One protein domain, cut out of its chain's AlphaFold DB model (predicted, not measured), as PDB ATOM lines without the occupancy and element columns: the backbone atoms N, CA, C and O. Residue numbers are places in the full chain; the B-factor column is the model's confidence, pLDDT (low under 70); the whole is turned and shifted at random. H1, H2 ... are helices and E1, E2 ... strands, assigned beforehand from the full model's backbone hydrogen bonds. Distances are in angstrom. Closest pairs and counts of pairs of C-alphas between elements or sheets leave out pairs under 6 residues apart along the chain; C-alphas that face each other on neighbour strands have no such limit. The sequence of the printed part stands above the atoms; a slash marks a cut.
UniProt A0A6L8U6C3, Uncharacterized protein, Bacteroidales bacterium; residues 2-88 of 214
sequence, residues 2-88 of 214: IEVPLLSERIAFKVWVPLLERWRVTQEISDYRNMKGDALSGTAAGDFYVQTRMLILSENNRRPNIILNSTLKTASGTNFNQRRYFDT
ATOM      1  N   ILE A   2      21.861  25.009 -11.600       87.75
ATOM      2  CA  ILE A   2      22.938  24.806 -12.566       87.75
ATOM      3  C   ILE A   2      22.321  24.970 -13.952       87.75
ATOM      4  O   ILE A   2      21.232  24.456 -14.201       87.75
ATOM      5  N   GLU A   3      22.996  25.701 -14.830       87.12
ATOM      6  CA  GLU A   3      22.603  25.873 -16.225       87.12
ATOM      7  C   GLU A   3      23.789  25.506 -17.111       87.12
ATOM      8  O   GLU A   3      24.908  25.964 -16.879       87.12
ATOM      9  N   VAL A   4      23.542  24.636 -18.084       85.56
ATOM     10  CA  VAL A   4      24.546  24.105 -18.999       85.56
ATOM     11  C   VAL A   4      24.050  24.342 -20.424       85.56
ATOM     12  O   VAL A   4      23.013  23.787 -20.803       85.56
ATOM     13  N   PRO A   5      24.746  25.154 -21.234       83.56
ATOM     14  CA  PRO A   5      24.444  25.235 -22.654       83.56
ATOM     15  C   PRO A   5      24.792  23.889 -23.306       83.56
ATOM     16  O   PRO A   5      25.838  23.303 -23.023       83.56
ATOM     17  N   LEU A   6      23.905  23.374 -24.156       79.06
ATOM     18  CA  LEU A   6      24.133  22.139 -24.908       79.06
ATOM     19  C   LEU A   6      24.527  22.411 -26.348       79.06
ATOM     20  O   LEU A   6      25.512  21.861 -26.834       79.06
ATOM     21  N   LEU A   7      23.761  23.268 -27.018       76.25
ATOM     22  CA  LEU A   7      24.037  23.715 -28.374       76.25
ATOM     23  C   LEU A   7      24.273  25.212 -28.338       76.25
ATOM     24  O   LEU A   7      23.458  25.939 -27.762       76.25
ATOM     25  N   SER A   8      25.361  25.640 -28.984       69.69
ATOM     26  CA  SER A   8      25.785  27.036 -29.035       69.69
ATOM     27  C   SER A   8      24.608  27.968 -29.252       69.69
ATOM     28  O   SER A   8      23.920  27.877 -30.269       69.69
ATOM     29  N   GLU A   9      24.372  28.826 -28.261       71.19
ATOM     30  CA  GLU A   9      23.414  29.932 -28.315       71.19
ATOM     31  C   GLU A   9      21.952  29.533 -28.597       71.19
ATOM     32  O   GLU A   9      21.109  30.411 -28.756       71.19
ATOM     33  N   ARG A  10      21.613  28.236 -28.649       85.31
ATOM     34  CA  ARG A  10      20.277  27.765 -29.054       85.31
ATOM     35  C   ARG A  10      19.571  26.928 -28.012       85.31
ATOM     36  O   ARG A  10      18.366  27.084 -27.856       85.31
ATOM     37  N   ILE A  11      20.284  26.030 -27.335       90.94
ATOM     38  CA  ILE A  11      19.672  25.118 -26.365       90.94
ATOM     39  C   ILE A  11      20.487  25.103 -25.082       90.94
ATOM     40  O   ILE A  11      21.696  24.870 -25.119       90.94
ATOM     41  N   ALA A  12      19.811  25.290 -23.952       91.56
ATOM     42  CA  ALA A  12      20.382  25.134 -22.622       91.56
ATOM     43  C   ALA A  12      19.521  24.203 -21.763       91.56
ATOM     44  O   ALA A  12      18.292  24.223 -21.846       91.56
ATOM     45  N   PHE A  13      20.177  23.413 -20.915       92.12
ATOM     46  CA  PHE A  13      19.529  22.690 -19.829       92.12
ATOM     47  C   PHE A  13      19.748  23.408 -18.514       92.12
ATOM     48  O   PHE A  13      20.857  23.826 -18.186       92.12
ATOM     49  N   LYS A  14      18.691  23.481 -17.722       93.62
ATOM     50  CA  LYS A  14      18.702  24.087 -16.404       93.62
ATOM     51  C   LYS A  14      18.133  23.110 -15.394       93.62
ATOM     52  O   LYS A  14      17.045  22.584 -15.586       93.62
ATOM     53  N   VAL A  15      18.864  22.893 -14.307       94.62
ATOM     54  CA  VAL A  15      18.458  22.002 -13.219       94.62
ATOM     55  C   VAL A  15      18.521  22.743 -11.889       94.62
ATOM     56  O   VAL A  15      19.505  23.427 -11.574       94.62
ATOM     57  N   TRP A  16      17.474  22.630 -11.080       95.44
ATOM     58  CA  TRP A  16      17.485  23.143  -9.712       95.44
ATOM     59  C   TRP A  16      16.697  22.252  -8.764       95.44
ATOM     60  O   TRP A  16      15.777  21.551  -9.162       95.44
ATOM     61  N   VAL A  17      17.097  22.290  -7.496       95.69
ATOM     62  CA  VAL A  17      16.470  21.563  -6.395       95.69
ATOM     63  C   VAL A  17      16.698  22.359  -5.105       95.69
ATOM     64  O   VAL A  17      17.808  22.872  -4.900       95.69
ATOM     65  N   PRO A  18      15.688  22.511  -4.235       93.88
ATOM     66  CA  PRO A  18      15.895  22.947  -2.859       93.88
ATOM     67  C   PRO A  18      16.639  21.853  -2.076       93.88
ATOM     68  O   PRO A  18      16.046  20.865  -1.660       93.88
ATOM     69  N   LEU A  19      17.955  21.996  -1.895       93.50
ATOM     70  CA  LEU A  19      18.772  20.959  -1.241       93.50
ATOM     71  C   LEU A  19      18.417  20.755   0.236       93.50
ATOM     72  O   LEU A  19      18.476  19.639   0.742       93.50
ATOM     73  N   LEU A  20      18.081  21.845   0.922       94.81
ATOM     74  CA  LEU A  20      17.710  21.836   2.326       94.81
ATOM     75  C   LEU A  20      16.697  22.942   2.589       94.81
ATOM     76  O   LEU A  20      16.950  24.118   2.333       94.81
ATOM     77  N   GLU A  21      15.580  22.555   3.173       95.00
ATOM     78  CA  GLU A  21      14.608  23.434   3.789       95.00
ATOM     79  C   GLU A  21      14.592  23.150   5.288       95.00
ATOM     80  O   GLU A  21      14.398  22.009   5.700       95.00
ATOM     81  N   ARG A  22      14.734  24.190   6.111       96.00
ATOM     82  CA  ARG A  22      14.397  24.125   7.535       96.00
ATOM     83  C   ARG A  22      13.091  24.869   7.747       96.00
ATOM     84  O   ARG A  22      12.986  26.035   7.381       96.00
ATOM     85  N   TRP A  23      12.113  24.204   8.344       95.06
ATOM     86  CA  TRP A  23      10.766  24.745   8.483       95.06
ATOM     87  C   TRP A  23      10.277  24.665   9.926       95.06
ATOM     88  O   TRP A  23      10.698  23.814  10.713       95.06
ATOM     89  N   ARG A  24       9.371  25.583  10.257       95.88
ATOM     90  CA  ARG A  24       8.590  25.608  11.489       95.88
ATOM     91  C   ARG A  24       7.216  26.182  11.167       95.88
ATOM     92  O   ARG A  24       7.126  27.127  10.387       95.88
ATOM     93  N   VAL A  25       6.170  25.615  11.749       94.81
ATOM     94  CA  VAL A  25       4.782  26.066  11.602       94.81
ATOM     95  C   VAL A  25       4.131  26.205  12.976       94.81
ATOM     96  O   VAL A  25       4.624  25.661  13.965       94.81
ATOM     97  N   THR A  26       3.045  26.969  13.049       95.00
ATOM     98  CA  THR A  26       2.150  26.971  14.213       95.00
ATOM     99  C   THR A  26       1.194  25.782  14.132       95.00
ATOM    100  O   THR A  26       1.015  25.204  13.057       95.00
ATOM    101  N   GLN A  27       0.559  25.431  15.254       94.94
ATOM    102  CA  GLN A  27      -0.473  24.392  15.267       94.94
ATOM    103  C   GLN A  27      -1.622  24.740  14.308       94.94
ATOM    104  O   GLN A  27      -2.011  23.916  13.496       94.94
ATOM    105  N   GLU A  28      -2.056  26.001  14.301       94.38
ATOM    106  CA  GLU A  28      -3.108  26.508  13.408       94.38
ATOM    107  C   GLU A  28      -2.803  26.245  11.924       94.38
ATOM    108  O   GLU A  28      -3.664  25.792  11.175       94.38
ATOM    109  N   ILE A  29      -1.560  26.487  11.489       92.38
ATOM    110  CA  ILE A  29      -1.134  26.227  10.105       92.38
ATOM    111  C   ILE A  29      -1.018  24.726   9.831       92.38
ATOM    112  O   ILE A  29      -1.319  24.286   8.719       92.38
ATOM    113  N   SER A  30      -0.580  23.947  10.822       93.94
ATOM    114  CA  SER A  30      -0.528  22.486  10.734       93.94
ATOM    115  C   SER A  30      -1.919  21.903  10.479       93.94
ATOM    116  O   SER A  30      -2.101  21.128   9.536       93.94
ATOM    117  N   ASP A  31      -2.906  22.359  11.250       93.50
ATOM    118  CA  ASP A  31      -4.299  21.928  11.162       93.50
ATOM    119  C   ASP A  31      -4.936  22.402   9.849       93.50
ATOM    120  O   ASP A  31      -5.496  21.596   9.108       93.50
ATOM    121  N   TYR A  32      -4.749  23.679   9.484       90.44
ATOM    122  CA  TYR A  32      -5.236  24.241   8.216       90.44
ATOM    123  C   TYR A  32      -4.744  23.452   6.991       90.44
ATOM    124  O   TYR A  32      -5.489  23.217   6.040       90.44
ATOM    125  N   ARG A  33      -3.482  23.007   7.009       88.81
ATOM    126  CA  ARG A  33      -2.875  22.226   5.918       88.81
ATOM    127  C   ARG A  33      -3.191  20.734   5.985       88.81
ATOM    128  O   ARG A  33      -2.791  20.000   5.077       88.81
ATOM    129  N   ASN A  34      -3.864  20.267   7.036       91.44
ATOM    130  CA  ASN A  34      -4.026  18.846   7.335       91.44
ATOM    131  C   ASN A  34      -2.670  18.112   7.283       91.44
ATOM    132  O   ASN A  34      -2.489  17.146   6.524       91.44
ATOM    133  N   MET A  35      -1.680  18.642   8.011       93.50
ATOM    134  CA  MET A  35      -0.381  17.995   8.196       93.50
ATOM    135  C   MET A  35      -0.545  16.734   9.050       93.50
ATOM    136  O   MET A  35      -1.300  16.712  10.017       93.50
ATOM    137  N   LYS A  36       0.155  15.661   8.673       89.31
ATOM    138  CA  LYS A  36       0.147  14.390   9.400       89.31
ATOM    139  C   LYS A  36       1.297  14.335  10.408       89.31
ATOM    140  O   LYS A  36       2.460  14.572  10.055       89.31
ATOM    141  N   GLY A  37       0.964  13.911  11.626       85.19
ATOM    142  CA  GLY A  37       1.879  13.790  12.763       85.19
ATOM    143  C   GLY A  37       2.063  15.101  13.534       85.19
ATOM    144  O   GLY A  37       1.681  16.164  13.060       85.19
ATOM    145  N   ASP A  38       2.699  15.018  14.702       83.69
ATOM    146  CA  ASP A  38       2.803  16.136  15.662       83.69
ATOM    147  C   ASP A  38       4.019  17.054  15.418       83.69
ATOM    148  O   ASP A  38       4.366  17.915  16.229       83.69
ATOM    149  N   ALA A  39       4.729  16.861  14.303       89.69
ATOM    150  CA  ALA A  39       5.936  17.617  14.000       89.69
ATOM    151  C   ALA A  39       5.596  19.032  13.503       89.69
ATOM    152  O   ALA A  39       5.197  19.226  12.357       89.69
ATOM    153  N   LEU A  40       5.845  20.040  14.344       94.75
ATOM    154  CA  LEU A  40       5.697  21.463  13.995       94.75
ATOM    155  C   LEU A  40       6.984  22.106  13.465       94.75
ATOM    156  O   LEU A  40       7.008  23.290  13.129       94.75
ATOM    157  N   SER A  41       8.079  21.354  13.399       96.19
ATOM    158  CA  SER A  41       9.329  21.804  12.794       96.19
ATOM    159  C   SER A  41      10.131  20.627  12.263       96.19
ATOM    160  O   SER A  41       9.948  19.497  12.711       96.19
ATOM    161  N   GLY A  42      11.041  20.898  11.335       95.25
ATOM    162  CA  GLY A  42      11.916  19.867  10.801       95.25
ATOM    163  C   GLY A  42      12.769  20.348   9.641       95.25
ATOM    164  O   GLY A  42      12.940  21.549   9.408       95.25
ATOM    165  N   THR A  43      13.297  19.373   8.912       96.06
ATOM    166  CA  THR A  43      14.079  19.574   7.693       96.06
ATOM    167  C   THR A  43      13.481  18.783   6.545       96.06
ATOM    168  O   THR A  43      12.977  17.684   6.769       96.06
ATOM    169  N   ALA A  44      13.543  19.319   5.333       95.31
ATOM    170  CA  ALA A  44      13.105  18.647   4.117       95.31
ATOM    171  C   ALA A  44      14.077  18.921   2.960       95.31
ATOM    172  O   ALA A  44      14.849  19.878   3.010       95.31
ATOM    173  N   ALA A  45      14.021  18.093   1.924       95.25
ATOM    174  CA  ALA A  45      14.655  18.332   0.632       95.25
ATOM    175  C   ALA A  45      13.561  18.409  -0.436       95.25
ATOM    176  O   ALA A  45      12.542  17.732  -0.318       95.25
ATOM    177  N   GLY A  46      13.745  19.265  -1.435       93.75
ATOM    178  CA  GLY A  46      12.722  19.542  -2.431       93.75
ATOM    179  C   GLY A  46      12.802  18.703  -3.693       93.75
ATOM    180  O   GLY A  46      13.658  17.836  -3.852       93.75
ATOM    181  N   ASP A  47      11.884  19.000  -4.605       94.38
ATOM    182  CA  ASP A  47      11.805  18.343  -5.905       94.38
ATOM    183  C   ASP A  47      12.889  18.832  -6.870       94.38
ATOM    184  O   ASP A  47      13.305  19.998  -6.836       94.38
ATOM    185  N   PHE A  48      13.321  17.941  -7.763       95.19
ATOM    186  CA  PHE A  48      14.124  18.327  -8.911       95.19
ATOM    187  C   PHE A  48      13.242  18.997  -9.953       95.19
ATOM    188  O   PHE A  48      12.154  18.535 -10.294       95.19
ATOM    189  N   TYR A  49      13.780  20.067 -10.512       96.38
ATOM    190  CA  TYR A  49      13.241  20.730 -11.675       96.38
ATOM    191  C   TYR A  49      14.261  20.639 -12.793       96.38
ATOM    192  O   TYR A  49      15.437  20.957 -12.590       96.38
ATOM    193  N   VAL A  50      13.803  20.225 -13.967       96.62
ATOM    194  CA  VAL A  50      14.610  20.123 -15.179       96.62
ATOM    195  C   VAL A  50      13.926  20.940 -16.255       96.62
ATOM    196  O   VAL A  50      12.780  20.673 -16.596       96.62
ATOM    197  N   GLN A  51      14.623  21.936 -16.788       96.94
ATOM    198  CA  GLN A  51      14.123  22.807 -17.839       96.94
ATOM    199  C   GLN A  51      15.021  22.734 -19.070       96.94
ATOM    200  O   GLN A  51      16.232  22.949 -18.981       96.94
ATOM    201  N   THR A  52      14.406  22.509 -20.223       96.50
ATOM    202  CA  THR A  52      15.004  22.717 -21.542       96.50
ATOM    203  C   THR A  52      14.606  24.103 -22.032       96.50
ATOM    204  O   THR A  52      13.416  24.390 -22.167       96.50
ATOM    205  N   ARG A  53      15.591  24.955 -22.316       96.25
ATOM    206  CA  ARG A  53      15.403  26.300 -22.877       96.25
ATOM    207  C   ARG A  53      15.828  26.278 -24.339       96.25
ATOM    208  O   ARG A  53      16.970  25.925 -24.626       96.25
ATOM    209  N   MET A  54      14.937  26.653 -25.250       96.19
ATOM    210  CA  MET A  54      15.175  26.644 -26.696       96.19
ATOM    211  C   MET A  54      14.985  28.046 -27.269       96.19
ATOM    212  O   MET A  54      13.876  28.577 -27.267       96.19
ATOM    213  N   LEU A  55      16.053  28.655 -27.780       95.56
ATOM    214  CA  LEU A  55      15.987  29.938 -28.469       95.56
ATOM    215  C   LEU A  55      15.309  29.762 -29.831       95.56
ATOM    216  O   LEU A  55      15.863  29.142 -30.739       95.56
ATOM    217  N   ILE A  56      14.125  30.351 -29.975       96.56
ATOM    218  CA  ILE A  56      13.354  30.351 -31.222       96.56
ATOM    219  C   ILE A  56      13.715  31.573 -32.066       96.56
ATOM    220  O   ILE A  56      13.896  31.471 -33.279       96.56
ATOM    221  N   LEU A  57      13.850  32.735 -31.420       96.12
ATOM    222  CA  LEU A  57      14.169  33.990 -32.088       96.12
ATOM    223  C   LEU A  57      15.193  34.787 -31.287       96.12
ATOM    224  O   LEU A  57      14.938  35.169 -30.148       96.12
ATOM    225  N   SER A  58      16.343  35.080 -31.891       95.31
ATOM    226  CA  SER A  58      17.317  36.010 -31.316       95.31
ATOM    227  C   SER A  58      16.838  37.447 -31.482       95.31
ATOM    228  O   SER A  58      16.393  37.851 -32.565       95.31
ATOM    229  N   GLU A  59      16.995  38.230 -30.423       96.38
ATOM    230  CA  GLU A  59      16.640  39.640 -30.416       96.38
ATOM    231  C   GLU A  59      17.474  40.454 -31.411       96.38
ATOM    232  O   GLU A  59      18.647  40.168 -31.644       96.38
ATOM    233  N   ASN A  60      16.868  41.492 -31.988       94.75
ATOM    234  CA  ASN A  60      17.587  42.572 -32.663       94.75
ATOM    235  C   ASN A  60      16.813  43.898 -32.516       94.75
ATOM    236  O   ASN A  60      15.863  43.997 -31.742       94.75
ATOM    237  N   ASN A  61      17.187  44.926 -33.281       92.31
ATOM    238  CA  ASN A  61      16.543  46.244 -33.204       92.31
ATOM    239  C   ASN A  61      15.041  46.233 -33.547       92.31
ATOM    240  O   ASN A  61      14.318  47.114 -33.097       92.31
ATOM    241  N   ARG A  62      14.562  45.262 -34.336       92.88
ATOM    242  CA  ARG A  62      13.167  45.186 -34.809       92.88
ATOM    243  C   ARG A  62      12.350  44.066 -34.172       92.88
ATOM    244  O   ARG A  62      11.130  44.161 -34.159       92.88
ATOM    245  N   ARG A  63      12.989  42.996 -33.696       95.81
ATOM    246  CA  ARG A  63      12.301  41.789 -33.217       95.81
ATOM    247  C   ARG A  63      12.718  41.423 -31.791       95.81
ATOM    248  O   ARG A  63      13.886  41.626 -31.450       95.81
ATOM    249  N   PRO A  64      11.800  40.879 -30.977       97.50
ATOM    250  CA  PRO A  64      12.116  40.435 -29.628       97.50
ATOM    251  C   PRO A  64      12.929  39.136 -29.635       97.50
ATOM    252  O   PRO A  64      13.015  38.426 -30.638       97.50
ATOM    253  N   ASN A  65      13.504  38.826 -28.482       97.44
ATOM    254  CA  ASN A  65      13.902  37.482 -28.117       97.44
ATOM    255  C   ASN A  65      12.655  36.612 -27.896       97.44
ATOM    256  O   ASN A  65      11.706  37.078 -27.269       97.44
ATOM    257  N   ILE A  66      12.669  35.366 -28.368       98.00
ATOM    258  CA  ILE A  66      11.642  34.366 -28.047       98.00
ATOM    259  C   ILE A  66      12.336  33.066 -27.656       98.00
ATOM    260  O   ILE A  66      13.112  32.520 -28.447       98.00
ATOM    261  N   ILE A  67      12.036  32.566 -26.462       97.69
ATOM    262  CA  ILE A  67      12.519  31.288 -25.937       97.69
ATOM    263  C   ILE A  67      11.312  30.406 -25.628       97.69
ATOM    264  O   ILE A  67      10.376  30.843 -24.968       97.69
ATOM    265  N   LEU A  68      11.354  29.158 -26.089       97.81
ATOM    266  CA  LEU A  68      10.440  28.108 -25.659       97.81
ATOM    267  C   LEU A  68      11.074  27.354 -24.492       97.81
ATOM    268  O   LEU A  68      12.174  26.809 -24.619       97.81
ATOM    269  N   ASN A  69      10.365  27.299 -23.373       97.50
ATOM    270  CA  ASN A  69      10.750  26.538 -22.200       97.50
ATOM    271  C   ASN A  69       9.865  25.294 -22.076       97.50
ATOM    272  O   ASN A  69       8.648  25.359 -22.229       97.50
ATOM    273  N   SER A  70      10.492  24.162 -21.769       97.44
ATOM    274  CA  SER A  70       9.831  22.932 -21.330       97.44
ATOM    275  C   SER A  70      10.405  22.567 -19.975       97.44
ATOM    276  O   SER A  70      11.617  22.381 -19.867       97.44
ATOM    277  N   THR A  71       9.568  22.510 -18.944       97.44
ATOM    278  CA  THR A  71      10.004  22.243 -17.572       97.44
ATOM    279  C   THR A  71       9.267  21.054 -16.986       97.44
ATOM    280  O   THR A  71       8.045  20.981 -17.046       97.44
ATOM    281  N   LEU A  72      10.021  20.162 -16.356       96.56
ATOM    282  CA  LEU A  72       9.538  19.029 -15.583       96.56
ATOM    283  C   LEU A  72       9.867  19.242 -14.103       96.56
ATOM    284  O   LEU A  72      10.994  19.606 -13.766       96.56
ATOM    285  N   LYS A  73       8.899  18.963 -13.235       94.75
ATOM    286  CA  LYS A  73       9.015  18.879 -11.779       94.75
ATOM    287  C   LYS A  73       8.811  17.425 -11.358       94.75
ATOM    288  O   LYS A  73       7.807  16.810 -11.719       94.75
ATOM    289  N   THR A  74       9.758  16.870 -10.610       93.44
ATOM    290  CA  THR A  74       9.686  15.489 -10.106       93.44
ATOM    291  C   THR A  74       8.840  15.389  -8.831       93.44
ATOM    292  O   THR A  74       8.453  16.401  -8.252       93.44
ATOM    293  N   ALA A  75       8.559  14.160  -8.391       91.75
ATOM    294  CA  ALA A  75       8.000  13.833  -7.075       91.75
ATOM    295  C   ALA A  75       9.099  13.208  -6.197       91.75
ATOM    296  O   ALA A  75       9.056  12.037  -5.839       91.75
ATOM    297  N   SER A  76      10.182  13.953  -5.975       92.56
ATOM    298  CA  SER A  76      11.380  13.459  -5.273       92.56
ATOM    299  C   SER A  76      11.616  14.144  -3.928       92.56
ATOM    300  O   SER A  76      12.571  13.807  -3.229       92.56
ATOM    301  N   GLY A  77      10.807  15.149  -3.600       91.06
ATOM    302  CA  GLY A  77      10.873  15.882  -2.351       91.06
ATOM    303  C   GLY A  77      10.471  15.019  -1.159       91.06
ATOM    304  O   GLY A  77       9.739  14.037  -1.270       91.06
ATOM    305  N   THR A  78      10.958  15.394   0.018       92.06
ATOM    306  CA  THR A  78      10.681  14.684   1.267       92.06
ATOM    307  C   THR A  78       9.552  15.353   2.055       92.06
ATOM    308  O   THR A  78       9.082  16.442   1.729       92.06
ATOM    309  N   ASN A  79       9.110  14.716   3.143       90.38
ATOM    310  CA  ASN A  79       8.136  15.278   4.087       90.38
ATOM    311  C   ASN A  79       6.766  15.616   3.463       90.38
ATOM    312  O   ASN A  79       6.140  16.624   3.810       90.38
ATOM    313  N   PHE A  80       6.266  14.734   2.591       89.38
ATOM    314  CA  PHE A  80       4.899  14.797   2.060       89.38
ATOM    315  C   PHE A  80       3.843  14.829   3.177       89.38
ATOM    316  O   PHE A  80       2.934  15.658   3.165       89.38
ATOM    317  N   ASN A  81       4.017  13.991   4.208       90.19
ATOM    318  CA  ASN A  81       3.136  13.949   5.378       90.19
ATOM    319  C   ASN A  81       3.040  15.309   6.093       90.19
ATOM    320  O   ASN A  81       1.961  15.697   6.527       90.19
ATOM    321  N   GLN A  82       4.137  16.068   6.152       92.88
ATOM    322  CA  GLN A  82       4.193  17.411   6.743       92.88
ATOM    323  C   GLN A  82       3.917  18.525   5.719       92.88
ATOM    324  O   GLN A  82       4.179  19.697   5.995       92.88
ATOM    325  N   ARG A  83       3.388  18.177   4.536       90.69
ATOM    326  CA  ARG A  83       2.973  19.110   3.476       90.69
ATOM    327  C   ARG A  83       4.081  20.089   3.072       90.69
ATOM    328  O   ARG A  83       3.819  21.277   2.874       90.69
ATOM    329  N   ARG A  84       5.330  19.610   3.000       92.44
ATOM    330  CA  ARG A  84       6.466  20.421   2.521       92.44
ATOM    331  C   ARG A  84       6.604  20.372   1.010       92.44
ATOM    332  O   ARG A  84       6.692  21.417   0.377       92.44
ATOM    333  N   TYR A  85       6.550  19.169   0.453       90.50
ATOM    334  CA  TYR A  85       6.593  18.922  -0.982       90.50
ATOM    335  C   TYR A  85       5.451  17.990  -1.375       90.50
ATOM    336  O   TYR A  85       5.019  17.153  -0.579       90.50
ATOM    337  N   PHE A  86       4.927  18.180  -2.584       86.25
ATOM    338  CA  PHE A  86       3.871  17.336  -3.130       86.25
ATOM    339  C   PHE A  86       4.480  16.099  -3.776       86.25
ATOM    340  O   PHE A  86       5.383  16.223  -4.605       86.25
ATOM    341  N   ASP A  87       3.926  14.936  -3.447       87.31
ATOM    342  CA  ASP A  87       4.256  13.653  -4.066       87.31
ATOM    343  C   ASP A  87       3.523  13.496  -5.407       87.31
ATOM    344  O   ASP A  87       2.720  12.592  -5.609       87.31
ATOM    345  N   THR A  88       3.705  14.480  -6.292       87.56
ATOM    346  CA  THR A  88       3.089  14.500  -7.620       87.56
ATOM    347  C   THR A  88       4.048  15.084  -8.652       87.56
ATOM    348  O   THR A  88       4.723  16.086  -8.374       87.56
TER     349      THR A  88
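What this domain is: This is residues 2 to 88 of the 214 residues of an uncharacterized protein of Bacteroidales bacterium (UniProt A0A6L8U6C3). A long rod made of two antiparallel sheets end to end: a twisted sheet of four strands, in the order E1, E2, E5, E6, makes one part, and the small two-stranded sheet E3 and E4, with the short helix H1 beyond it, makes the other. The tip of the E5 and E6 hairpin, residues 59 to 64, sticks out free at one end, and the unnamed tail, residues 74 to 88, runs on from E6 toward the small sheet. The printed part has 87 residues, with E1, E2, E3, H1, E4, E5 and E6 along the chain; it is mostly strand and extended, with a radius of gyration of the C-alphas of 18.9 A and spans of 57 by 24 by 20 A.

How they stand to each other: Start at the inner strands E2, residues 11 to 16, and E5, residues 49 to 57: they are antiparallel at 155 degrees, with N 14 and O 51 2.8 A apart. Next to these, look for E6, residues 65 to 73, the antiparallel neighbour of E5, with which it forms a hairpin, with N 52 and O 70 at 2.8 A. The edge strand E1, residues 2 to 7, forms a hairpin with E2, with N 4 and O 13 at 2.8 A. E3, residues 21 to 24, and E4, residues 41 to 44, are antiparallel at 163 degrees, with N 23 and O 42 at 3.0 A. H1, residues 27 to 32, is not on the four-stranded sheet; each of its O i to N i+4 pairs is within hydrogen-bond range.

Where its parts are: Find C-alpha 2 at (22.938, 24.806, -12.566), where E1 begins its 15.9 A; E2 measures 16.9 A. E3 and E4 measure 10.0 A each, H1 8.5 A, and E5 24.4 A. E6 runs 25.2 A to C-alpha 73 at (9.015, 18.879, -11.779).

The domain as a whole: The C-alphas of Asp 38 and Arg 62 are the two farthest apart, 59.1 A. The printed part has no cut and no long link. Its mean pLDDT is 92.4, and Ser 8 is under 70.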